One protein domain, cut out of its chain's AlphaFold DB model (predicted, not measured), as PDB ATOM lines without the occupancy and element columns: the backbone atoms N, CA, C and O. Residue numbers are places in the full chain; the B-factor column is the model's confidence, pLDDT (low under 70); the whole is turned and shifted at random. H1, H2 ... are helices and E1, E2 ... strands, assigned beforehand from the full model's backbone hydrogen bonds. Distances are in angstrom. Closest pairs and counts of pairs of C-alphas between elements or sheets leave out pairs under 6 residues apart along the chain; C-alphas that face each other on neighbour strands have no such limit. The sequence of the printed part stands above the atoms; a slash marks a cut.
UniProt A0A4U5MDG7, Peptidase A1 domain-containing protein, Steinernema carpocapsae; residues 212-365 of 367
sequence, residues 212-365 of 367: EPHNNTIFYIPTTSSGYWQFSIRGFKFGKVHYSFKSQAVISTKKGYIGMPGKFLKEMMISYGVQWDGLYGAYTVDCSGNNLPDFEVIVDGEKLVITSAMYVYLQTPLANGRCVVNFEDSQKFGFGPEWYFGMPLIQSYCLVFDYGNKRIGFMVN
ATOM      1  N   GLU A 212     215.859 188.425 392.963       87.75
ATOM      2  CA  GLU A 212     214.962 188.089 394.062       87.75
ATOM      3  C   GLU A 212     213.487 188.321 393.687       87.75
ATOM      4  O   GLU A 212     213.172 189.218 392.895       87.75
ATOM      5  N   PRO A 213     212.546 187.563 394.279       82.44
ATOM      6  CA  PRO A 213     211.118 187.804 394.116       82.44
ATOM      7  C   PRO A 213     210.717 189.249 394.451       82.44
ATOM      8  O   PRO A 213     211.021 189.767 395.525       82.44
ATOM      9  N   HIS A 214     209.943 189.889 393.567       72.06
ATOM     10  CA  HIS A 214     209.510 191.286 393.725       72.06
ATOM     11  C   HIS A 214     208.689 191.580 394.995       72.06
ATOM     12  O   HIS A 214     208.542 192.740 395.371       72.06
ATOM     13  N   ASN A 215     208.116 190.558 395.635       77.69
ATOM     14  CA  ASN A 215     207.350 190.692 396.876       77.69
ATOM     15  C   ASN A 215     208.226 190.655 398.141       77.69
ATOM     16  O   ASN A 215     207.709 190.908 399.234       77.69
ATOM     17  N   ASN A 216     209.522 190.360 398.021       84.06
ATOM     18  CA  ASN A 216     210.434 190.413 399.152       84.06
ATOM     19  C   ASN A 216     210.594 191.860 399.629       84.06
ATOM     20  O   ASN A 216     210.770 192.797 398.850       84.06
ATOM     21  N   THR A 217     210.530 192.048 400.945       90.06
ATOM     22  CA  THR A 217     210.697 193.370 401.553       90.06
ATOM     23  C   THR A 217     212.178 193.669 401.741       90.06
ATOM     24  O   THR A 217     212.939 192.808 402.178       90.06
ATOM     25  N   ILE A 218     212.575 194.905 401.440       94.38
ATOM     26  CA  ILE A 218     213.929 195.394 401.695       94.38
ATOM     27  C   ILE A 218     213.920 196.191 402.987       94.38
ATOM     28  O   ILE A 218     213.211 197.193 403.104       94.38
ATOM     29  N   PHE A 219     214.751 195.780 403.933       95.69
ATOM     30  CA  PHE A 219     215.012 196.557 405.132       95.69
ATOM     31  C   PHE A 219     216.196 197.496 404.886       95.69
ATOM     32  O   PHE A 219     217.304 197.030 404.637       95.69
ATOM     33  N   TYR A 220     215.973 198.811 404.926       97.25
ATOM     34  CA  TYR A 220     217.019 199.814 404.706       97.25
ATOM     35  C   TYR A 220     217.480 200.463 406.006       97.25
ATOM     36  O   TYR A 220     216.658 200.868 406.823       97.25
ATOM     37  N   ILE A 221     218.789 200.684 406.125       97.31
ATOM     38  CA  ILE A 221     219.404 201.402 407.248       97.31
ATOM     39  C   ILE A 221     220.381 202.468 406.748       97.31
ATOM     40  O   ILE A 221     221.066 202.246 405.745       97.31
ATOM     41  N   PRO A 222     220.500 203.620 407.427       97.31
ATOM     42  CA  PRO A 222     221.446 204.655 407.028       97.31
ATOM     43  C   PRO A 222     222.895 204.206 407.249       97.31
ATOM     44  O   PRO A 222     223.210 203.533 408.237       97.31
ATOM     45  N   THR A 223     223.800 204.639 406.370       96.38
ATOM     46  CA  THR A 223     225.233 204.477 406.617       96.38
ATOM     47  C   THR A 223     225.713 205.454 407.687       96.38
ATOM     48  O   THR A 223     225.213 206.573 407.833       96.38
ATOM     49  N   THR A 224     226.719 205.044 408.454       95.06
ATOM     50  CA  THR A 224     227.348 205.866 409.502       95.06
ATOM     51  C   THR A 224     228.729 206.388 409.107       95.06
ATOM     52  O   THR A 224     229.360 207.115 409.873       95.06
ATOM     53  N   SER A 225     229.192 206.047 407.903       92.50
ATOM     54  CA  SER A 225     230.451 206.492 407.308       92.50
ATOM     55  C   SER A 225     230.230 206.899 405.853       92.50
ATOM     56  O   SER A 225     229.379 206.341 405.164       92.50
ATOM     57  N   SER A 226     231.007 207.877 405.384       89.50
ATOM     58  CA  SER A 226     231.084 208.245 403.966       89.50
ATOM     59  C   SER A 226     232.154 207.466 403.202       89.50
ATOM     60  O   SER A 226     232.213 207.581 401.985       89.50
ATOM     61  N   GLY A 227     233.030 206.740 403.906       92.19
ATOM     62  CA  GLY A 227     234.106 205.954 403.300       92.19
ATOM     63  C   GLY A 227     233.775 204.470 403.219       92.19
ATOM     64  O   GLY A 227     233.973 203.859 402.183       92.19
ATOM     65  N   TYR A 228     233.220 203.898 404.283       94.31
ATOM     66  CA  TYR A 228     232.864 202.480 404.331       94.31
ATOM     67  C   TYR A 228     231.353 202.297 404.275       94.31
ATOM     68  O   TYR A 228     230.608 203.124 404.807       94.31
ATOM     69  N   TRP A 229     230.913 201.159 403.738       97.00
ATOM     70  CA  TRP A 229     229.550 200.655 403.907       97.00
ATOM     71  C   TRP A 229     229.351 200.163 405.341       97.00
ATOM     72  O   TRP A 229     229.332 198.970 405.643       97.00
ATOM     73  N   GLN A 230     229.289 201.147 406.234       95.69
ATOM     74  CA  GLN A 230     229.250 200.991 407.674       95.69
ATOM     75  C   GLN A 230     227.866 201.326 408.204       95.69
ATOM     76  O   GLN A 230     227.264 202.313 407.784       95.69
ATOM     77  N   PHE A 231     227.408 200.562 409.188       96.19
ATOM     78  CA  PHE A 231     226.119 200.760 409.830       96.19
ATOM     79  C   PHE A 231     226.181 200.504 411.338       96.19
ATOM     80  O   PHE A 231     227.111 199.881 411.858       96.19
ATOM     81  N   SER A 232     225.189 201.022 412.066       95.81
ATOM     82  CA  SER A 232     225.117 200.874 413.520       95.81
ATOM     83  C   SER A 232     224.474 199.548 413.907       95.81
ATOM     84  O   SER A 232     223.376 199.239 413.458       95.81
ATOM     85  N   ILE A 233     225.079 198.849 414.867       96.88
ATOM     86  CA  ILE A 233     224.494 197.665 415.511       96.88
ATOM     87  C   ILE A 233     224.204 197.945 416.991       96.88
ATOM     88  O   ILE A 233     224.884 198.755 417.638       96.88
ATOM     89  N   ARG A 234     223.153 197.312 417.522       96.75
ATOM     90  CA  ARG A 234     222.632 197.514 418.888       96.75
ATOM     91  C   ARG A 234     222.797 196.309 419.814       96.75
ATOM     92  O   ARG A 234     222.409 196.358 420.985       96.75
ATOM     93  N   GLY A 235     223.369 195.233 419.300       96.69
ATOM     94  CA  GLY A 235     223.508 193.986 420.025       96.69
ATOM     95  C   GLY A 235     223.465 192.790 419.096       96.69
ATOM     96  O   GLY A 235     223.296 192.934 417.884       96.69
ATOM     97  N   PHE A 236     223.576 191.614 419.693       97.88
ATOM     98  CA  PHE A 236     223.350 190.351 419.010       97.88
ATOM     99  C   PHE A 236     222.707 189.340 419.957       97.88
ATOM    100  O   PHE A 236     222.724 189.503 421.183       97.88
ATOM    101  N   LYS A 237     222.186 188.267 419.374       98.25
ATOM    102  CA  LYS A 237     221.757 187.059 420.061       98.25
ATOM    103  C   LYS A 237     222.260 185.841 419.291       98.25
ATOM    104  O   LYS A 237     222.125 185.760 418.079       98.25
ATOM    105  N   PHE A 238     222.831 184.901 420.027       97.56
ATOM    106  CA  PHE A 238     223.267 183.594 419.562       97.56
ATOM    107  C   PHE A 238     222.720 182.560 420.546       97.56
ATOM    108  O   PHE A 238     223.326 182.242 421.576       97.56
ATOM    109  N   GLY A 239     221.477 182.149 420.287       95.44
ATOM    110  CA  GLY A 239     220.654 181.350 421.192       95.44
ATOM    111  C   GLY A 239     220.558 181.938 422.609       95.44
ATOM    112  O   GLY A 239     219.830 182.911 422.805       95.44
ATOM    113  N   LYS A 240     221.240 181.348 423.603       94.50
ATOM    114  CA  LYS A 240     221.214 181.825 425.005       94.50
ATOM    115  C   LYS A 240     222.133 183.025 425.253       94.50
ATOM    116  O   LYS A 240     221.853 183.826 426.146       94.50
ATOM    117  N   VAL A 241     223.206 183.163 424.475       97.31
ATOM    118  CA  VAL A 241     224.155 184.276 424.600       97.31
ATOM    119  C   VAL A 241     223.559 185.486 423.903       97.31
ATOM    120  O   VAL A 241     223.268 185.435 422.712       97.31
ATOM    121  N   HIS A 242     223.349 186.578 424.627       97.06
ATOM    122  CA  HIS A 242     222.782 187.791 424.055       97.06
ATOM    123  C   HIS A 242     223.332 189.022 424.759       97.06
ATOM    124  O   HIS A 242     223.527 189.036 425.973       97.06
ATOM    125  N   TYR A 243     223.568 190.071 423.981       96.75
ATOM    126  CA  TYR A 243     224.140 191.315 424.468       96.75
ATOM    127  C   TYR A 243     223.476 192.502 423.793       96.75
ATOM    128  O   TYR A 243     223.230 192.480 422.589       96.75
ATOM    129  N   SER A 244     223.260 193.572 424.558       96.06
ATOM    130  CA  SER A 244     222.933 194.888 424.018       96.06
ATOM    131  C   SER A 244     224.112 195.833 424.221       96.06
ATOM    132  O   SER A 244     224.679 195.924 425.310       96.06
ATOM    133  N   PHE A 245     224.501 196.522 423.158       94.19
ATOM    134  CA  PHE A 245     225.590 197.496 423.149       94.19
ATOM    135  C   PHE A 245     225.388 198.478 421.997       94.19
ATOM    136  O   PHE A 245     224.419 198.403 421.254       94.19
ATOM    137  N   LYS A 246     226.290 199.444 421.832       93.25
ATOM    138  CA  LYS A 246     226.308 200.317 420.655       93.25
ATOM    139  C   LYS A 246     227.662 200.158 419.989       93.25
ATOM    140  O   LYS A 246     228.660 200.542 420.584       93.25
ATOM    141  N   SER A 247     227.684 199.597 418.789       94.31
ATOM    142  CA  SER A 247     228.906 199.492 417.988       94.31
ATOM    143  C   SER A 247     228.595 199.753 416.514       94.31
ATOM    144  O   SER A 247     227.464 200.096 416.153       94.31
ATOM    145  N   GLN A 248     229.622 199.680 415.680       93.62
ATOM    146  CA  GLN A 248     229.561 199.879 414.239       93.62
ATOM    147  C   GLN A 248     230.064 198.618 413.553       93.62
ATOM    148  O   GLN A 248     231.019 198.006 414.029       93.62
ATOM    149  N   ALA A 249     229.449 198.271 412.431       95.38
ATOM    150  CA  ALA A 249     229.858 197.151 411.607       95.38
ATOM    151  C   ALA A 249     230.061 197.586 410.159       95.38
ATOM    152  O   ALA A 249     229.399 198.514 409.698       95.38
ATOM    153  N   VAL A 250     230.968 196.912 409.457       96.06
ATOM    154  CA  VAL A 250     231.250 197.129 408.031       96.06
ATOM    155  C   VAL A 250     231.006 195.837 407.258       96.06
ATOM    156  O   VAL A 250     231.307 194.753 407.753       96.06
ATOM    157  N   ILE A 251     230.468 195.940 406.047       96.44
ATOM    158  CA  ILE A 251     230.332 194.792 405.141       96.44
ATOM    159  C   ILE A 251     231.626 194.621 404.347       96.44
ATOM    160  O   ILE A 251     232.194 195.608 403.883       96.44
ATOM    161  N   SER A 252     232.086 193.382 404.185       93.44
ATOM    162  CA  SER A 252     233.287 193.058 403.419       93.44
ATOM    163  C   SER A 252     233.050 191.873 402.497       93.44
ATOM    164  O   SER A 252     232.863 190.754 402.960       93.44
ATOM    165  N   THR A 253     233.158 192.088 401.189       92.56
ATOM    166  CA  THR A 253     233.109 191.014 400.182       92.56
ATOM    167  C   THR A 253     234.386 190.174 400.137       92.56
ATOM    168  O   THR A 253     234.357 189.079 399.599       92.56
ATOM    169  N   LYS A 254     235.481 190.639 400.759       87.38
ATOM    170  CA  LYS A 254     236.780 189.941 400.828       87.38
ATOM    171  C   LYS A 254     236.989 189.108 402.100       87.38
ATOM    172  O   LYS A 254     238.118 188.825 402.493       87.38
ATOM    173  N   LYS A 255     235.919 188.832 402.849       89.62
ATOM    174  CA  LYS A 255     235.989 188.101 404.123       89.62
ATOM    175  C   LYS A 255     235.010 186.941 404.090       89.62
ATOM    176  O   LYS A 255     233.822 187.163 403.893       89.62
ATOM    177  N   GLY A 256     235.487 185.733 404.378       91.81
ATOM    178  CA  GLY A 256     234.626 184.563 404.587       91.81
ATOM    179  C   GLY A 256     233.966 184.501 405.970       91.81
ATOM    180  O   GLY A 256     233.103 183.666 406.206       91.81
ATOM    181  N   TYR A 257     234.327 185.414 406.875       94.69
ATOM    182  CA  TYR A 257     233.954 185.367 408.287       94.69
ATOM    183  C   TYR A 257     233.096 186.554 408.731       94.69
ATOM    184  O   TYR A 257     233.131 187.643 408.152       94.69
ATOM    185  N   ILE A 258     232.381 186.361 409.837       97.62
ATOM    186  CA  ILE A 258     231.864 187.435 410.683       97.62
ATOM    187  C   ILE A 258     232.908 187.728 411.767       97.62
ATOM    188  O   ILE A 258     233.196 186.888 412.624       97.62
ATOM    189  N   GLY A 259     233.464 188.934 411.748       95.81
ATOM    190  CA  GLY A 259     234.416 189.400 412.749       95.81
ATOM    191  C   GLY A 259     233.726 190.115 413.901       95.81
ATOM    192  O   GLY A 259     232.859 190.963 413.677       95.81
ATOM    193  N   MET A 260     234.140 189.821 415.133       95.94
ATOM    194  CA  MET A 260     233.611 190.469 416.341       95.94
ATOM    195  C   MET A 260     234.666 190.594 417.450       95.94
ATOM    196  O   MET A 260     235.760 190.038 417.319       95.94
ATOM    197  N   PRO A 261     234.390 191.287 418.572       94.50
ATOM    198  CA  PRO A 261     235.257 191.251 419.745       94.50
ATOM    199  C   PRO A 261     235.482 189.830 420.262       94.50
ATOM    200  O   PRO A 261     234.525 189.126 420.595       94.50
ATOM    201  N   GLY A 262     236.749 189.447 420.456       92.75
ATOM    202  CA  GLY A 262     237.127 188.120 420.952       92.75
ATOM    203  C   GLY A 262     236.444 187.684 422.256       92.75
ATOM    204  O   GLY A 262     236.250 186.491 422.472       92.75
ATOM    205  N   LYS A 263     236.011 188.624 423.115       93.38
ATOM    206  CA  LYS A 263     235.205 188.307 424.310       93.38
ATOM    207  C   LYS A 263     233.872 187.646 423.937       93.38
ATOM    208  O   LYS A 263     233.546 186.608 424.505       93.38
ATOM    209  N   PHE A 264     233.116 188.254 423.020       96.00
ATOM    210  CA  PHE A 264     231.811 187.743 422.597       96.00
ATOM    211  C   PHE A 264     231.966 186.426 421.849       96.00
ATOM    212  O   PHE A 264     231.267 185.465 422.163       96.00
ATOM    213  N   LEU A 265     232.956 186.360 420.953       96.25
ATOM    214  CA  LEU A 265     233.301 185.142 420.232       96.25
ATOM    215  C   LEU A 265     233.582 183.983 421.192       96.25
ATOM    216  O   LEU A 265     232.946 182.937 421.109       96.25
ATOM    217  N   LYS A 266     234.498 184.179 422.146       95.56
ATOM    218  CA  LYS A 266     234.880 183.138 423.105       95.56
ATOM    219  C   LYS A 266     233.679 182.634 423.904       95.56
ATOM    220  O   LYS A 266     233.557 181.433 424.122       95.56
ATOM    221  N   GLU A 267     232.802 183.531 424.341       96.62
ATOM    222  CA  GLU A 267     231.605 183.168 425.098       96.62
ATOM    223  C   GLU A 267     230.582 182.397 424.255       96.62
ATOM    224  O   GLU A 267     230.063 181.383 424.727       96.62
ATOM    225  N   MET A 268     230.339 182.822 423.009       96.62
ATOM    226  CA  MET A 268     229.499 182.089 422.054       96.62
ATOM    227  C   MET A 268     230.021 180.668 421.843       96.62
ATOM    228  O   MET A 268     229.270 179.709 422.011       96.62
ATOM    229  N   MET A 269     231.315 180.526 421.541       96.62
ATOM    230  CA  MET A 269     231.920 179.228 421.244       96.62
ATOM    231  C   MET A 269     231.888 178.292 422.460       96.62
ATOM    232  O   MET A 269     231.448 177.150 422.336       96.62
ATOM    233  N   ILE A 270     232.236 178.781 423.659       95.50
ATOM    234  CA  ILE A 270     232.167 177.986 424.900       95.50
ATOM    235  C   ILE A 270     230.730 177.549 425.209       95.50
ATOM    236  O   ILE A 270     230.510 176.391 425.559       95.50
ATOM    237  N   SER A 271     229.749 178.446 425.062       95.81
ATOM    238  CA  SER A 271     228.346 178.165 425.408       95.81
ATOM    239  C   SER A 271     227.723 177.047 424.572       95.81
ATOM    240  O   SER A 271     226.777 176.403 425.024       95.81
ATOM    241  N   TYR A 272     228.259 176.814 423.374       95.25
ATOM    242  CA  TYR A 272     227.802 175.784 422.440       95.25
ATOM    243  C   TYR A 272     228.818 174.652 422.243       95.25
ATOM    244  O   TYR A 272     228.651 173.826 421.351       95.25
ATOM    245  N   GLY A 273     229.863 174.587 423.079       93.56
ATOM    246  CA  GLY A 273     230.870 173.525 423.026       93.56
ATOM    247  C   GLY A 273     231.716 173.515 421.749       93.56
ATOM    248  O   GLY A 273     232.331 172.495 421.441       93.56
ATOM    249  N   VAL A 274     231.763 174.628 421.013       95.19
ATOM    250  CA  VAL A 274     232.560 174.766 419.792       95.19
ATOM    251  C   VAL A 274     234.026 174.939 420.171       95.19
ATOM    252  O   VAL A 274     234.393 175.857 420.909       95.19
ATOM    253  N   GLN A 275     234.873 174.047 419.668       91.56
ATOM    254  CA  GLN A 275     236.286 173.998 420.027       91.56
ATOM    255  C   GLN A 275     237.143 174.739 419.007       91.56
ATOM    256  O   GLN A 275     236.863 174.720 417.809       91.56
ATOM    257  N   TRP A 276     238.201 175.380 419.501       94.12
ATOM    258  CA  TRP A 276     239.268 175.897 418.655       94.12
ATOM    259  C   TRP A 276     240.164 174.741 418.220       94.12
ATOM    260  O   TRP A 276     240.741 174.054 419.065       94.12
ATOM    261  N   ASP A 277     240.305 174.553 416.916       92.62
ATOM    262  CA  ASP A 277     241.257 173.622 416.341       92.62
ATOM    263  C   ASP A 277     242.551 174.376 416.018       92.62
ATOM    264  O   ASP A 277     242.611 175.183 415.094       92.62
ATOM    265  N   GLY A 278     243.592 174.144 416.820       89.69
ATOM    266  CA  GLY A 278     244.879 174.821 416.662       89.69
ATOM    267  C   GLY A 278     245.666 174.398 415.420       89.69
ATOM    268  O   GLY A 278     246.571 175.133 415.029       89.69
ATOM    269  N   LEU A 279     245.337 173.252 414.811       89.31
ATOM    270  CA  LEU A 279     245.974 172.797 413.574       89.31
ATOM    271  C   LEU A 279     245.487 173.618 412.379       89.31
ATOM    272  O   LEU A 279     246.289 173.991 411.530       89.31
ATOM    273  N   TYR A 280     244.186 173.904 412.342       89.75
ATOM    274  CA  TYR A 280     243.551 174.687 411.279       89.75
ATOM    275  C   TYR A 280     243.370 176.166 411.637       89.75
ATOM    276  O   TYR A 280     242.916 176.931 410.799       89.75
ATOM    277  N   GLY A 281     243.647 176.549 412.887       91.31
ATOM    278  CA  GLY A 281     243.427 177.890 413.431       91.31
ATOM    279  C   GLY A 281     242.026 178.427 413.166       91.31
ATOM    280  O   GLY A 281     241.865 179.561 412.713       91.31
ATOM    281  N   ALA A 282     241.021 177.606 413.462       93.62
ATOM    282  CA  ALA A 282     239.616 177.958 413.338       93.62
ATOM    283  C   ALA A 282     238.763 177.259 414.398       93.62
ATOM    284  O   ALA A 282     239.152 176.245 414.981       93.62
ATOM    285  N   TYR A 283     237.566 177.788 414.635       95.38
ATOM    286  CA  TYR A 283     236.543 177.078 415.396       95.38
ATOM    287  C   TYR A 283     235.899 176.009 414.517       95.38
ATOM    288  O   TYR A 283     235.538 176.298 413.378       95.38
ATOM    289  N   THR A 284     235.751 174.784 415.024       95.38
ATOM    290  CA  THR A 284     235.234 173.665 414.221       95.38
ATOM    291  C   THR A 284     234.127 172.883 414.919       95.38
ATOM    292  O   THR A 284     234.138 172.673 416.138       95.38
ATOM    293  N   VAL A 285     233.180 172.390 414.125       95.12
ATOM    294  CA  VAL A 285     232.049 171.551 414.550       95.12
ATOM    295  C   VAL A 285     231.912 170.321 413.662       95.12
ATOM    296  O   VAL A 285     232.541 170.227 412.610       95.12
ATOM    297  N   ASP A 286     231.073 169.376 414.074       92.75
ATOM    298  CA  ASP A 286     230.643 168.311 413.172       92.75
ATOM    299  C   ASP A 286     229.784 168.917 412.055       92.75
ATOM    300  O   ASP A 286     228.890 169.730 412.313       92.75
ATOM    301  N   CYS A 287     230.033 168.508 410.810       90.06
ATOM    302  CA  CYS A 287     229.383 169.073 409.623       90.06
ATOM    303  C   CYS A 287     227.865 168.865 409.560       90.06
ATOM    304  O   CYS A 287     227.201 169.450 408.713       90.06
ATOM    305  N   SER A 288     227.288 168.061 410.455       80.06
ATOM    306  CA  SER A 288     225.834 167.959 410.569       80.06
ATOM    307  C   SER A 288     225.196 169.269 411.036       80.06
ATOM    308  O   SER A 288     224.010 169.457 410.802       80.06
ATOM    309  N   GLY A 289     225.938 170.169 411.700       64.94
ATOM    310  CA  GLY A 289     225.495 171.529 412.046       64.94
ATOM    311  C   GLY A 289     224.273 171.626 412.974       64.94
ATOM    312  O   GLY A 289     223.878 172.726 413.354       64.94
ATOM    313  N   ASN A 290     223.700 170.494 413.390       63.56
ATOM    314  CA  ASN A 290     222.332 170.376 413.904       63.56
ATOM    315  C   ASN A 290     222.067 171.032 415.274       63.56
ATOM    316  O   ASN A 290     220.951 170.945 415.774       63.56
ATOM    317  N   ASN A 291     223.052 171.702 415.883       75.50
ATOM    318  CA  ASN A 291     222.965 172.210 417.257       75.50
ATOM    319  C   ASN A 291     223.420 173.669 417.449       75.50
ATOM    320  O   ASN A 291     223.460 174.133 418.592       75.50
ATOM    321  N   LEU A 292     223.779 174.399 416.386       94.56
ATOM    322  CA  LEU A 292     224.123 175.820 416.521       94.56
ATOM    323  C   LEU A 292     222.895 176.710 416.259       94.56
ATOM    324  O   LEU A 292     222.160 176.449 415.308       94.56
ATOM    325  N   PRO A 293     222.654 177.739 417.092       96.31
ATOM    326  CA  PRO A 293     221.508 178.630 416.950       96.31
ATOM    327  C   PRO A 293     221.756 179.691 415.881       96.31
ATOM    328  O   PRO A 293     222.882 180.139 415.720       96.31
ATOM    329  N   ASP A 294     220.699 180.211 415.270       97.19
ATOM    330  CA  ASP A 294     220.838 181.369 414.389       97.19
ATOM    331  C   ASP A 294     221.534 182.547 415.094       97.19
ATOM    332  O   ASP A 294     221.347 182.808 416.292       97.19
ATOM    333  N   PHE A 295     222.340 183.274 414.322       98.31
ATOM    334  CA  PHE A 295     222.986 184.499 414.754       98.31
ATOM    335  C   PHE A 295     222.118 185.695 414.368       98.31
ATOM    336  O   PHE A 295     221.990 186.045 413.197       98.31
ATOM    337  N   GLU A 296     221.504 186.321 415.367       98.38
ATOM    338  CA  GLU A 296     220.647 187.491 415.202       98.38
ATOM    339  C   GLU A 296     221.443 188.757 415.546       98.38
ATOM    340  O   GLU A 296     221.900 188.921 416.678       98.38
ATOM    341  N   VAL A 297     221.571 189.694 414.611       97.94
ATOM    342  CA  VAL A 297     222.179 191.013 414.832       97.94
ATOM    343  C   VAL A 297     221.073 192.048 414.913       97.94
ATOM    344  O   VAL A 297     220.220 192.124 414.034       97.94
ATOM    345  N   ILE A 298     221.093 192.872 415.958       97.44
ATOM    346  CA  ILE A 298     220.081 193.911 416.157       97.44
ATOM    347  C   ILE A 298     220.539 195.181 415.445       97.44
ATOM    348  O   ILE A 298     221.556 195.776 415.821       97.44
ATOM    349  N   VAL A 299     219.777 195.620 414.448       95.88
ATOM    350  CA  VAL A 299     220.103 196.746 413.574       95.88
ATOM    351  C   VAL A 299     218.886 197.658 413.460       95.88
ATOM    352  O   VAL A 299     217.845 197.250 412.973       95.88
ATOM    353  N   ASP A 300     219.011 198.884 413.965       87.56
ATOM    354  CA  ASP A 300     217.933 199.892 414.002       87.56
ATOM    355  C   ASP A 300     216.565 199.401 414.536       87.56
ATOM    356  O   ASP A 300     215.510 199.845 414.108       87.56
ATOM    357  N   GLY A 301     216.583 198.474 415.501       82.94
ATOM    358  CA  GLY A 301     215.368 197.899 416.097       82.94
ATOM    359  C   GLY A 301     214.856 196.638 415.395       82.94
ATOM    360  O   GLY A 301     214.118 195.877 416.017       82.94
ATOM    361  N   GLU A 302     215.327 196.363 414.182       92.25
ATOM    362  CA  GLU A 302     215.083 195.122 413.447       92.25
ATOM    363  C   GLU A 302     216.193 194.093 413.685       92.25
ATOM    364  O   GLU A 302     217.231 194.370 414.303       92.25
ATOM    365  N   LYS A 303     215.970 192.872 413.194       95.44
ATOM    366  CA  LYS A 303     216.915 191.760 413.308       95.44
ATOM    367  C   LYS A 303     217.366 191.284 411.938       95.44
ATOM    368  O   LYS A 303     216.547 190.863 411.126       95.44
ATOM    369  N   LEU A 304     218.677 191.265 411.731       97.50
ATOM    370  CA  LEU A 304     219.289 190.484 410.661       97.50
ATOM    371  C   LEU A 304     219.604 189.095 411.215       97.50
ATOM    372  O   LEU A 304     220.307 188.981 412.215       97.50
ATOM    373  N   VAL A 305     219.059 188.056 410.596       97.75
ATOM    374  CA  VAL A 305     219.189 186.660 411.013       97.75
ATOM    375  C   VAL A 305     220.094 185.940 410.021       97.75
ATOM    376  O   VAL A 305     219.788 185.867 408.835       97.75
ATOM    377  N   ILE A 306     221.205 185.405 410.518       97.62
ATOM    378  CA  ILE A 306     222.142 184.572 409.762       97.62
ATOM    379  C   ILE A 306     222.016 183.160 410.323       97.62
ATOM    380  O   ILE A 306     222.355 182.914 411.484       97.62
ATOM    381  N   THR A 307     221.482 182.244 409.519       95.38
ATOM    382  CA  THR A 307     221.225 180.872 409.966       95.38
ATOM    383  C   THR A 307     222.514 180.072 410.085       95.38
ATOM    384  O   THR A 307     223.539 180.414 409.487       95.38
ATOM    385  N   SER A 308     222.467 178.967 410.830       94.81
ATOM    386  CA  SER A 308     223.631 178.088 411.001       94.81
ATOM    387  C   SER A 308     224.219 177.571 409.697       94.81
ATOM    388  O   SER A 308     225.438 177.504 409.570       94.81
ATOM    389  N   ALA A 309     223.380 177.319 408.695       91.94
ATOM    390  CA  ALA A 309     223.824 176.909 407.369       91.94
ATOM    391  C   ALA A 309     224.718 177.950 406.668       91.94
ATOM    392  O   ALA A 309     225.465 177.581 405.770       91.94
ATOM    393  N   MET A 310     224.630 179.232 407.042       93.62
ATOM    394  CA  MET A 310     225.366 180.324 406.390       93.62
ATOM    395  C   MET A 310     226.696 180.646 407.077       93.62
ATOM    396  O   MET A 310     227.579 181.222 406.453       93.62
ATOM    397  N   TYR A 311     226.858 180.309 408.361       95.19
ATOM    398  CA  TYR A 311     228.124 180.516 409.078       95.19
ATOM    399  C   TYR A 311     228.851 179.210 409.429       95.19
ATOM    400  O   TYR A 311     229.953 179.268 409.966       95.19
ATOM    401  N   VAL A 312     228.275 178.038 409.161       95.25
ATOM    402  CA  VAL A 312     229.006 176.764 409.165       95.25
ATOM    403  C   VAL A 312     229.411 176.463 407.728       95.25
ATOM    404  O   VAL A 312     228.558 176.322 406.859       95.25
ATOM    405  N   TYR A 313     230.713 176.373 407.477       92.44
ATOM    406  CA  TYR A 313     231.262 176.120 406.151       92.44
ATOM    407  C   TYR A 313     231.134 174.634 405.795       92.44
ATOM    408  O   TYR A 313     231.906 173.804 406.276       92.44
ATOM    409  N   LEU A 314     230.111 174.303 405.001       89.00
ATOM    410  CA  LEU A 314     229.717 172.930 404.652       89.00
ATOM    411  C   LEU A 314     230.291 172.452 403.310       89.00
ATOM    412  O   LEU A 314     230.278 171.254 403.036       89.00
ATOM    413  N   GLN A 315     230.749 173.377 402.468       84.94
ATOM    414  CA  GLN A 315     231.119 173.135 401.073       84.94
ATOM    415  C   GLN A 315     232.371 172.264 400.968       84.94
ATOM    416  O   GLN A 315     232.393 171.286 400.220       84.94
ATOM    417  N   THR A 316     233.392 172.590 401.761       87.81
ATOM    418  CA  THR A 316     234.652 171.849 401.797       87.81
ATOM    419  C   THR A 316     235.020 171.545 403.246       87.81
ATOM    420  O   THR A 316     235.715 172.334 403.892       87.81
ATOM    421  N   PRO A 317     234.552 170.405 403.787       90.81
ATOM    422  CA  PRO A 317     234.977 169.940 405.097       90.81
ATOM    423  C   PRO A 317     236.501 169.831 405.190       90.81
ATOM    424  O   PRO A 317     237.193 169.515 404.221       90.81
ATOM    425  N   LEU A 318     237.019 170.048 406.394       92.31
ATOM    426  CA  LEU A 318     238.427 169.855 406.710       92.31
ATOM    427  C   LEU A 318     238.821 168.382 406.545       92.31
ATOM    428  O   LEU A 318     237.985 167.480 406.623       92.31
ATOM    429  N   ALA A 319     240.121 168.115 406.407       91.31
ATOM    430  CA  ALA A 319     240.631 166.750 406.237       91.31
ATOM    431  C   ALA A 319     240.286 165.804 407.409       91.31
ATOM    432  O   ALA A 319     240.244 164.590 407.231       91.31
ATOM    433  N   ASN A 320     240.009 166.345 408.601       90.06
ATOM    434  CA  ASN A 320     239.528 165.587 409.759       90.06
ATOM    435  C   ASN A 320     237.995 165.372 409.776       90.06
ATOM    436  O   ASN A 320     237.460 164.902 410.779       90.06
ATOM    437  N   GLY A 321     237.287 165.731 408.701       92.31
ATOM    438  CA  GLY A 321     235.835 165.590 408.553       92.31
ATOM    439  C   GLY A 321     235.006 166.634 409.307       92.31
ATOM    440  O   GLY A 321     233.782 166.506 409.362       92.31
ATOM    441  N   ARG A 322     235.641 167.647 409.910       94.31
ATOM    442  CA  ARG A 322     234.962 168.737 410.626       94.31
ATOM    443  C   ARG A 322     234.715 169.928 409.709       94.31
ATOM    444  O   ARG A 322     235.414 170.119 408.719       94.31
ATOM    445  N   CYS A 323     233.749 170.755 410.075       94.88
ATOM    446  CA  CYS A 323     233.408 171.973 409.353       94.88
ATOM    447  C   CYS A 323     233.835 173.206 410.146       94.88
ATOM    448  O   CYS A 323     233.773 173.217 411.381       94.88
ATOM    449  N   VAL A 324     234.277 174.236 409.429       95.31
ATOM    450  CA  VAL A 324     234.694 175.514 410.013       95.31
ATOM    451  C   VAL A 324     233.465 176.331 410.394       95.31
ATOM    452  O   VAL A 324     232.449 176.314 409.704       95.31
ATOM    453  N   VAL A 325     233.546 177.031 411.522       96.38
ATOM    454  CA  VAL A 325     232.561 178.029 411.935       96.38
ATOM    455  C   VAL A 325     233.125 179.410 411.617       96.38
ATOM    456  O   VAL A 325     234.128 179.827 412.197       96.38
ATOM    457  N   ASN A 326     232.447 180.136 410.735       96.00
ATOM    458  CA  ASN A 326     232.890 181.384 410.120       96.00
ATOM    459  C   ASN A 326     232.705 182.601 411.043       96.00
ATOM    460  O   ASN A 326     232.180 183.643 410.644       96.00
ATOM    461  N   PHE A 327     233.169 182.485 412.287       96.50
ATOM    462  CA  PHE A 327     233.340 183.597 413.216       96.50
ATOM    463  C   PHE A 327     234.810 183.750 413.610       96.50
ATOM    464  O   PHE A 327     235.470 182.773 413.958       96.50
ATOM    465  N   GLU A 328     235.306 184.987 413.630       94.75
ATOM    466  CA  GLU A 328     236.702 185.273 413.970       94.75
ATOM    467  C   GLU A 328     236.862 186.495 414.891       94.75
ATOM    468  O   GLU A 328     235.966 187.335 415.045       94.75
ATOM    469  N   ASP A 329     238.014 186.579 415.564       92.88
ATOM    470  CA  ASP A 329     238.345 187.712 416.432       92.88
ATOM    471  C   ASP A 329     238.824 188.887 415.576       92.88
ATOM    472  O   ASP A 329     239.956 188.910 415.086       92.88
ATOM    473  N   SER A 330     237.963 189.894 415.441       89.81
ATOM    474  CA  SER A 330     238.197 191.082 414.613       89.81
ATOM    475  C   SER A 330     239.534 191.782 414.887       89.81
ATOM    476  O   SER A 330     240.164 192.293 413.959       89.81
ATOM    477  N   GLN A 331     240.006 191.797 416.142       82.19
ATOM    478  CA  GLN A 331     241.255 192.477 416.504       82.19
ATOM    479  C   GLN A 331     242.499 191.702 416.075       82.19
ATOM    480  O   GLN A 331     243.546 192.314 415.868       82.19
ATOM    481  N   LYS A 332     242.402 190.376 415.937       75.50
ATOM    482  CA  LYS A 332     243.524 189.541 415.497       75.50
ATOM    483  C   LYS A 332     243.744 189.616 413.991       75.50
ATOM    484  O   LYS A 332     244.881 189.493 413.562       75.50
ATOM    485  N   PHE A 333     242.691 189.868 413.212       66.62
ATOM    486  CA  PHE A 333     242.735 189.787 411.745       66.62
ATOM    487  C   PHE A 333     242.577 191.142 411.032       66.62
ATOM    488  O   PHE A 333     242.377 191.202 409.818       66.62
ATOM    489  N   GLY A 334     242.731 192.239 411.786       54.62
ATOM    490  CA  GLY A 334     243.310 193.490 411.281       54.62
ATOM    491  C   GLY A 334     242.451 194.359 410.360       54.62
ATOM    492  O   GLY A 334     243.007 195.223 409.690       54.62
ATOM    493  N   PHE A 335     241.125 194.195 410.321       54.62
ATOM    494  CA  PHE A 335     240.285 194.980 409.400       54.62
ATOM    495  C   PHE A 335     240.052 196.441 409.852       54.62
ATOM    496  O   PHE A 335     239.774 197.302 409.023       54.62
ATOM    497  N   GLY A 336     240.203 196.751 411.148       58.16
ATOM    498  CA  GLY A 336     240.088 198.110 411.710       58.16
ATOM    499  C   GLY A 336     238.788 198.389 412.492       58.16
ATOM    500  O   GLY A 336     238.879 198.907 413.609       58.16
ATOM    501  N   PRO A 337     237.592 198.050 411.967       64.69
ATOM    502  CA  PRO A 337     236.333 198.040 412.713       64.69
ATOM    503  C   PRO A 337     236.254 196.918 413.754       64.69
ATOM    504  O   PRO A 337     236.802 195.835 413.570       64.69
ATOM    505  N   GLU A 338     235.507 197.166 414.832       83.12
ATOM    506  CA  GLU A 338     235.256 196.179 415.892       83.12
ATOM    507  C   GLU A 338     234.343 195.027 415.425       83.12
ATOM    508  O   GLU A 338     234.405 193.927 415.969       83.12
ATOM    509  N   TRP A 339     233.524 195.269 414.397       94.94
ATOM    510  CA  TRP A 339     232.665 194.271 413.768       94.94
ATOM    511  C   TRP A 339     232.754 194.356 412.247       94.94
ATOM    512  O   TRP A 339     232.759 195.451 411.677       94.94
ATOM    513  N   TYR A 340     232.748 193.208 411.579       95.88
ATOM    514  CA  TYR A 340     232.538 193.139 410.137       95.88
ATOM    515  C   TYR A 340     231.763 191.894 409.739       95.88
ATOM    516  O   TYR A 340     231.780 190.877 410.431       95.88
ATOM    517  N   PHE A 341     231.096 191.991 408.598       97.12
ATOM    518  CA  PHE A 341     230.267 190.935 408.047       97.12
ATOM    519  C   PHE A 341     230.761 190.542 406.664       97.12
ATOM    520  O   PHE A 341     230.758 191.360 405.743       97.12
ATOM    521  N   GLY A 342     231.195 189.292 406.566       94.88
ATOM    522  CA  GLY A 342     231.649 188.657 405.342       94.88
ATOM    523  C   GLY A 342     230.574 187.839 404.630       94.88
ATOM    524  O   GLY A 342     229.373 188.107 404.754       94.88
ATOM    525  N   MET A 343     231.028 186.793 403.940       93.38
ATOM    526  CA  MET A 343     230.217 185.843 403.176       93.38
ATOM    527  C   MET A 343     228.936 185.378 403.881       93.38
ATOM    528  O   MET A 343     227.905 185.445 403.220       93.38
ATOM    529  N   PRO A 344     228.910 185.023 405.185       96.06
ATOM    530  CA  PRO A 344     227.673 184.565 405.821       96.06
ATOM    531  C   PRO A 344     226.510 185.558 405.695       96.06
ATOM    532  O   PRO A 344     225.361 185.158 405.513       96.06
ATOM    533  N   LEU A 345     226.790 186.867 405.742       97.12
ATOM    534  CA  LEU A 345     225.768 187.899 405.546       97.12
ATOM    535  C   LEU A 345     225.371 188.024 404.068       97.12
ATOM    536  O   LEU A 345     224.186 188.147 403.775       97.12
ATOM    537  N   ILE A 346     226.344 187.973 403.154       95.81
ATOM    538  CA  ILE A 346     226.146 188.101 401.696       95.81
ATOM    539  C   ILE A 346     225.405 186.875 401.121       95.81
ATOM    540  O   ILE A 346     224.695 186.986 400.127       95.81
ATOM    541  N   GLN A 347     225.543 185.712 401.762       95.00
ATOM    542  CA  GLN A 347     224.787 184.496 401.455       95.00
ATOM    543  C   GLN A 347     223.386 184.515 402.068       95.00
ATOM    544  O   GLN A 347     222.454 183.967 401.488       95.00
ATOM    545  N   SER A 348     223.211 185.171 403.218       96.31
ATOM    546  CA  SER A 348     221.898 185.297 403.867       96.31
ATOM    547  C   SER A 348     221.003 186.345 403.199       96.31
ATOM    548  O   SER A 348     219.776 186.229 403.233       96.31
ATOM    549  N   TYR A 349     221.604 187.377 402.601       96.69
ATOM    550  CA  TYR A 349     220.894 188.532 402.065       96.69
ATOM    551  C   TYR A 349     221.457 188.977 400.720       96.69
ATOM    552  O   TYR A 349     222.667 189.127 400.566       96.69
ATOM    553  N   CYS A 350     220.567 189.333 399.795       96.81
ATOM    554  CA  CYS A 350     220.929 190.263 398.744       96.81
ATOM    555  C   CYS A 350     221.089 191.666 399.347       96.81
ATOM    556  O   CYS A 350     220.179 192.218 399.978       96.81
ATOM    557  N   LEU A 351     222.284 192.226 399.180       97.94
ATOM    558  CA  LEU A 351     222.693 193.497 399.757       97.94
ATOM    559  C   LEU A 351     222.576 194.600 398.714       97.94
ATOM    560  O   LEU A 351     223.137 194.489 397.627       97.94
ATOM    561  N   VAL A 352     221.891 195.686 399.062       98.19
ATOM    562  CA  VAL A 352     221.709 196.863 398.206       98.19
ATOM    563  C   VAL A 352     222.505 198.017 398.792       98.19
ATOM    564  O   VAL A 352     222.184 198.524 399.863       98.19
ATOM    565  N   PHE A 353     223.524 198.470 398.084       98.31
ATOM    566  CA  PHE A 353     224.342 199.606 398.477       98.31
ATOM    567  C   PHE A 353     223.830 200.846 397.747       98.31
ATOM    568  O   PHE A 353     224.060 201.031 396.552       98.31
ATOM    569  N   ASP A 354     223.075 201.677 398.460       97.81
ATOM    570  CA  ASP A 354     222.414 202.853 397.902       97.81
ATOM    571  C   ASP A 354     223.271 204.094 398.163       97.81
ATOM    572  O   ASP A 354     223.211 204.724 399.226       97.81
ATOM    573  N   TYR A 355     224.111 204.414 397.176       96.31
ATOM    574  CA  TYR A 355     225.027 205.550 397.214       96.31
ATOM    575  C   TYR A 355     224.271 206.878 397.236       96.31
ATOM    576  O   TYR A 355     224.605 207.766 398.023       96.31
ATOM    577  N   GLY A 356     223.214 206.992 396.426       94.25
ATOM    578  CA  GLY A 356     222.400 208.204 396.323       94.25
ATOM    579  C   GLY A 356     221.761 208.607 397.654       94.25
ATOM    580  O   GLY A 356     221.816 209.777 398.040       94.25
ATOM    581  N   ASN A 357     221.217 207.637 398.393       97.00
ATOM    582  CA  ASN A 357     220.526 207.875 399.664       97.00
ATOM    583  C   ASN A 357     221.369 207.574 400.910       97.00
ATOM    584  O   ASN A 357     220.873 207.742 402.024       97.00
ATOM    585  N   LYS A 358     222.631 207.150 400.752       97.19
ATOM    586  CA  LYS A 358     223.562 206.829 401.851       97.19
ATOM    587  C   LYS A 358     222.977 205.800 402.820       97.19
ATOM    588  O   LYS A 358     222.888 206.029 404.029       97.19
ATOM    589  N   ARG A 359     222.535 204.666 402.278       97.81
ATOM    590  CA  ARG A 359     221.901 203.584 403.042       97.81
ATOM    591  C   ARG A 359     222.265 202.212 402.484       97.81
ATOM    592  O   ARG A 359     222.697 202.095 401.341       97.81
ATOM    593  N   ILE A 360     222.084 201.185 403.302       98.31
ATOM    594  CA  ILE A 360     222.258 199.781 402.926       98.31
ATOM    595  C   ILE A 360     220.903 199.094 403.063       98.31
ATOM    596  O   ILE A 360     220.225 199.285 404.070       98.31
ATOM    597  N   GLY A 361     220.500 198.347 402.043       97.62
ATOM    598  CA  GLY A 361     219.303 197.518 402.026       97.62
ATOM    599  C   GLY A 361     219.646 196.044 402.197       97.62
ATOM    600  O   GLY A 361     220.621 195.568 401.619       97.62
ATOM    601  N   PHE A 362     218.824 195.331 402.957       97.31
ATOM    602  CA  PHE A 362     218.917 193.891 403.176       97.31
ATOM    603  C   PHE A 362     217.619 193.252 402.697       97.31
ATOM    604  O   PHE A 362     216.546 193.550 403.226       97.31
ATOM    605  N   MET A 363     217.718 192.390 401.692       96.06
ATOM    606  CA  MET A 363     216.623 191.551 401.216       96.06
ATOM    607  C   MET A 363     217.014 190.094 401.431       96.06
ATOM    608  O   MET A 363     218.146 189.731 401.128       96.06
ATOM    609  N   VAL A 364     216.126 189.269 401.987       94.06
ATOM    610  CA  VAL A 364     216.421 187.842 402.205       94.06
ATOM    611  C   VAL A 364     216.813 187.193 400.883       94.06
ATOM    612  O   VAL A 364     216.121 187.385 399.887       94.06
ATOM    613  N   ASN A 365     217.912 186.441 400.897       92.62
ATOM    614  CA  ASN A 365     218.407 185.734 399.726       92.62
ATOM    615  C   ASN A 365     217.645 184.418 399.513       92.62
ATOM    616  O   ASN A 365     217.627 183.530 400.381       92.62
TER     617      ASN A 365
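This is residues 212 to 365 of the 367 residues of the protein "Peptidase A1 domain-containing protein" of Steinernema carpocapsae (UniProt A0A4U5MDG7). A strongly twisted sheet of seven strands makes the middle of the domain and curls round helix H1. Toward one end the sheet E1 E13 E12 packs partly face to face with it as a sandwich, and the small sheet E5 E6 E9 makes the other end. The 154 printed residues hold three named helices and thirteen named strands, in the order E1 E2 E3 E4 H1 E5 E6 E7 E8 H2 E9 E10 E11 H3 E12 E13. The large sheet runs E8 E7 E2 E3 E11 E4 E10 and is mixed, while both small sheets are antiparallel. The class is mixed, helices and strands; the whole is compact, with a radius of gyration of the C-alphas of 15.4 A and spans of 48 by 33 by 29 A.

In the large sheet, E8 is residues 302 to 306, E7 295 to 299, E2 230 to 238, 21.9 A long, E3 241 to 251, 23.0 A, E11 339 to 341, E4 258 to 260 and E10 327 to 329. C-alpha 241 is at (224.155, 184.276, 424.600). H1 is residues 262 to 271, 14.0 A, H2 308 to 311 and H3 343 to 348. E1 is residues 219 to 222, from C-alpha 219 at (215.012, 196.557, 405.132); E13 is 359 to 364, 16.7 A, and E12 349 to 354, 15.0 A. E5 is residues 275 to 277, E6 282 to 286 and E9 322 to 325.

E2 and E3 form a hairpin, with N 233 and O 247 3.0 A apart, within hydrogen-bond range; E2 bends by 70 degrees at residue 234 and E3 by 95 degrees at residue 245. E3 and E11 are parallel, with N 341 and O 250 2.9 A apart. The sheet curls round H1, and the closest C-alphas of H1 and E10 are those of Gly 262 and Asp 329, 4.7 A. In the sandwich, two sheets face to face, the facing parts are 9.9 A centre to centre. E12 and E13 form a hairpin, with N 352 and O 361 2.9 A apart. E9 runs on into E10 at 61 degrees, and is antiparallel to E6, with N 323 and O 285 2.9 A apart. H2 and H3 touch, closest at the C-alphas of Met 310 and Pro 344, 4.9 A. Every O i to N i+4 pair is within range in H1 and H3; H2 is too short for one.

The C-alphas farthest apart, those of Asn 320 and Gly 356, are 47.9 A apart. The printed part has no cut and no long link. Mean pLDDT of the printed part is 92.2, with residues 289 to 290 and 333 to 337 under 70.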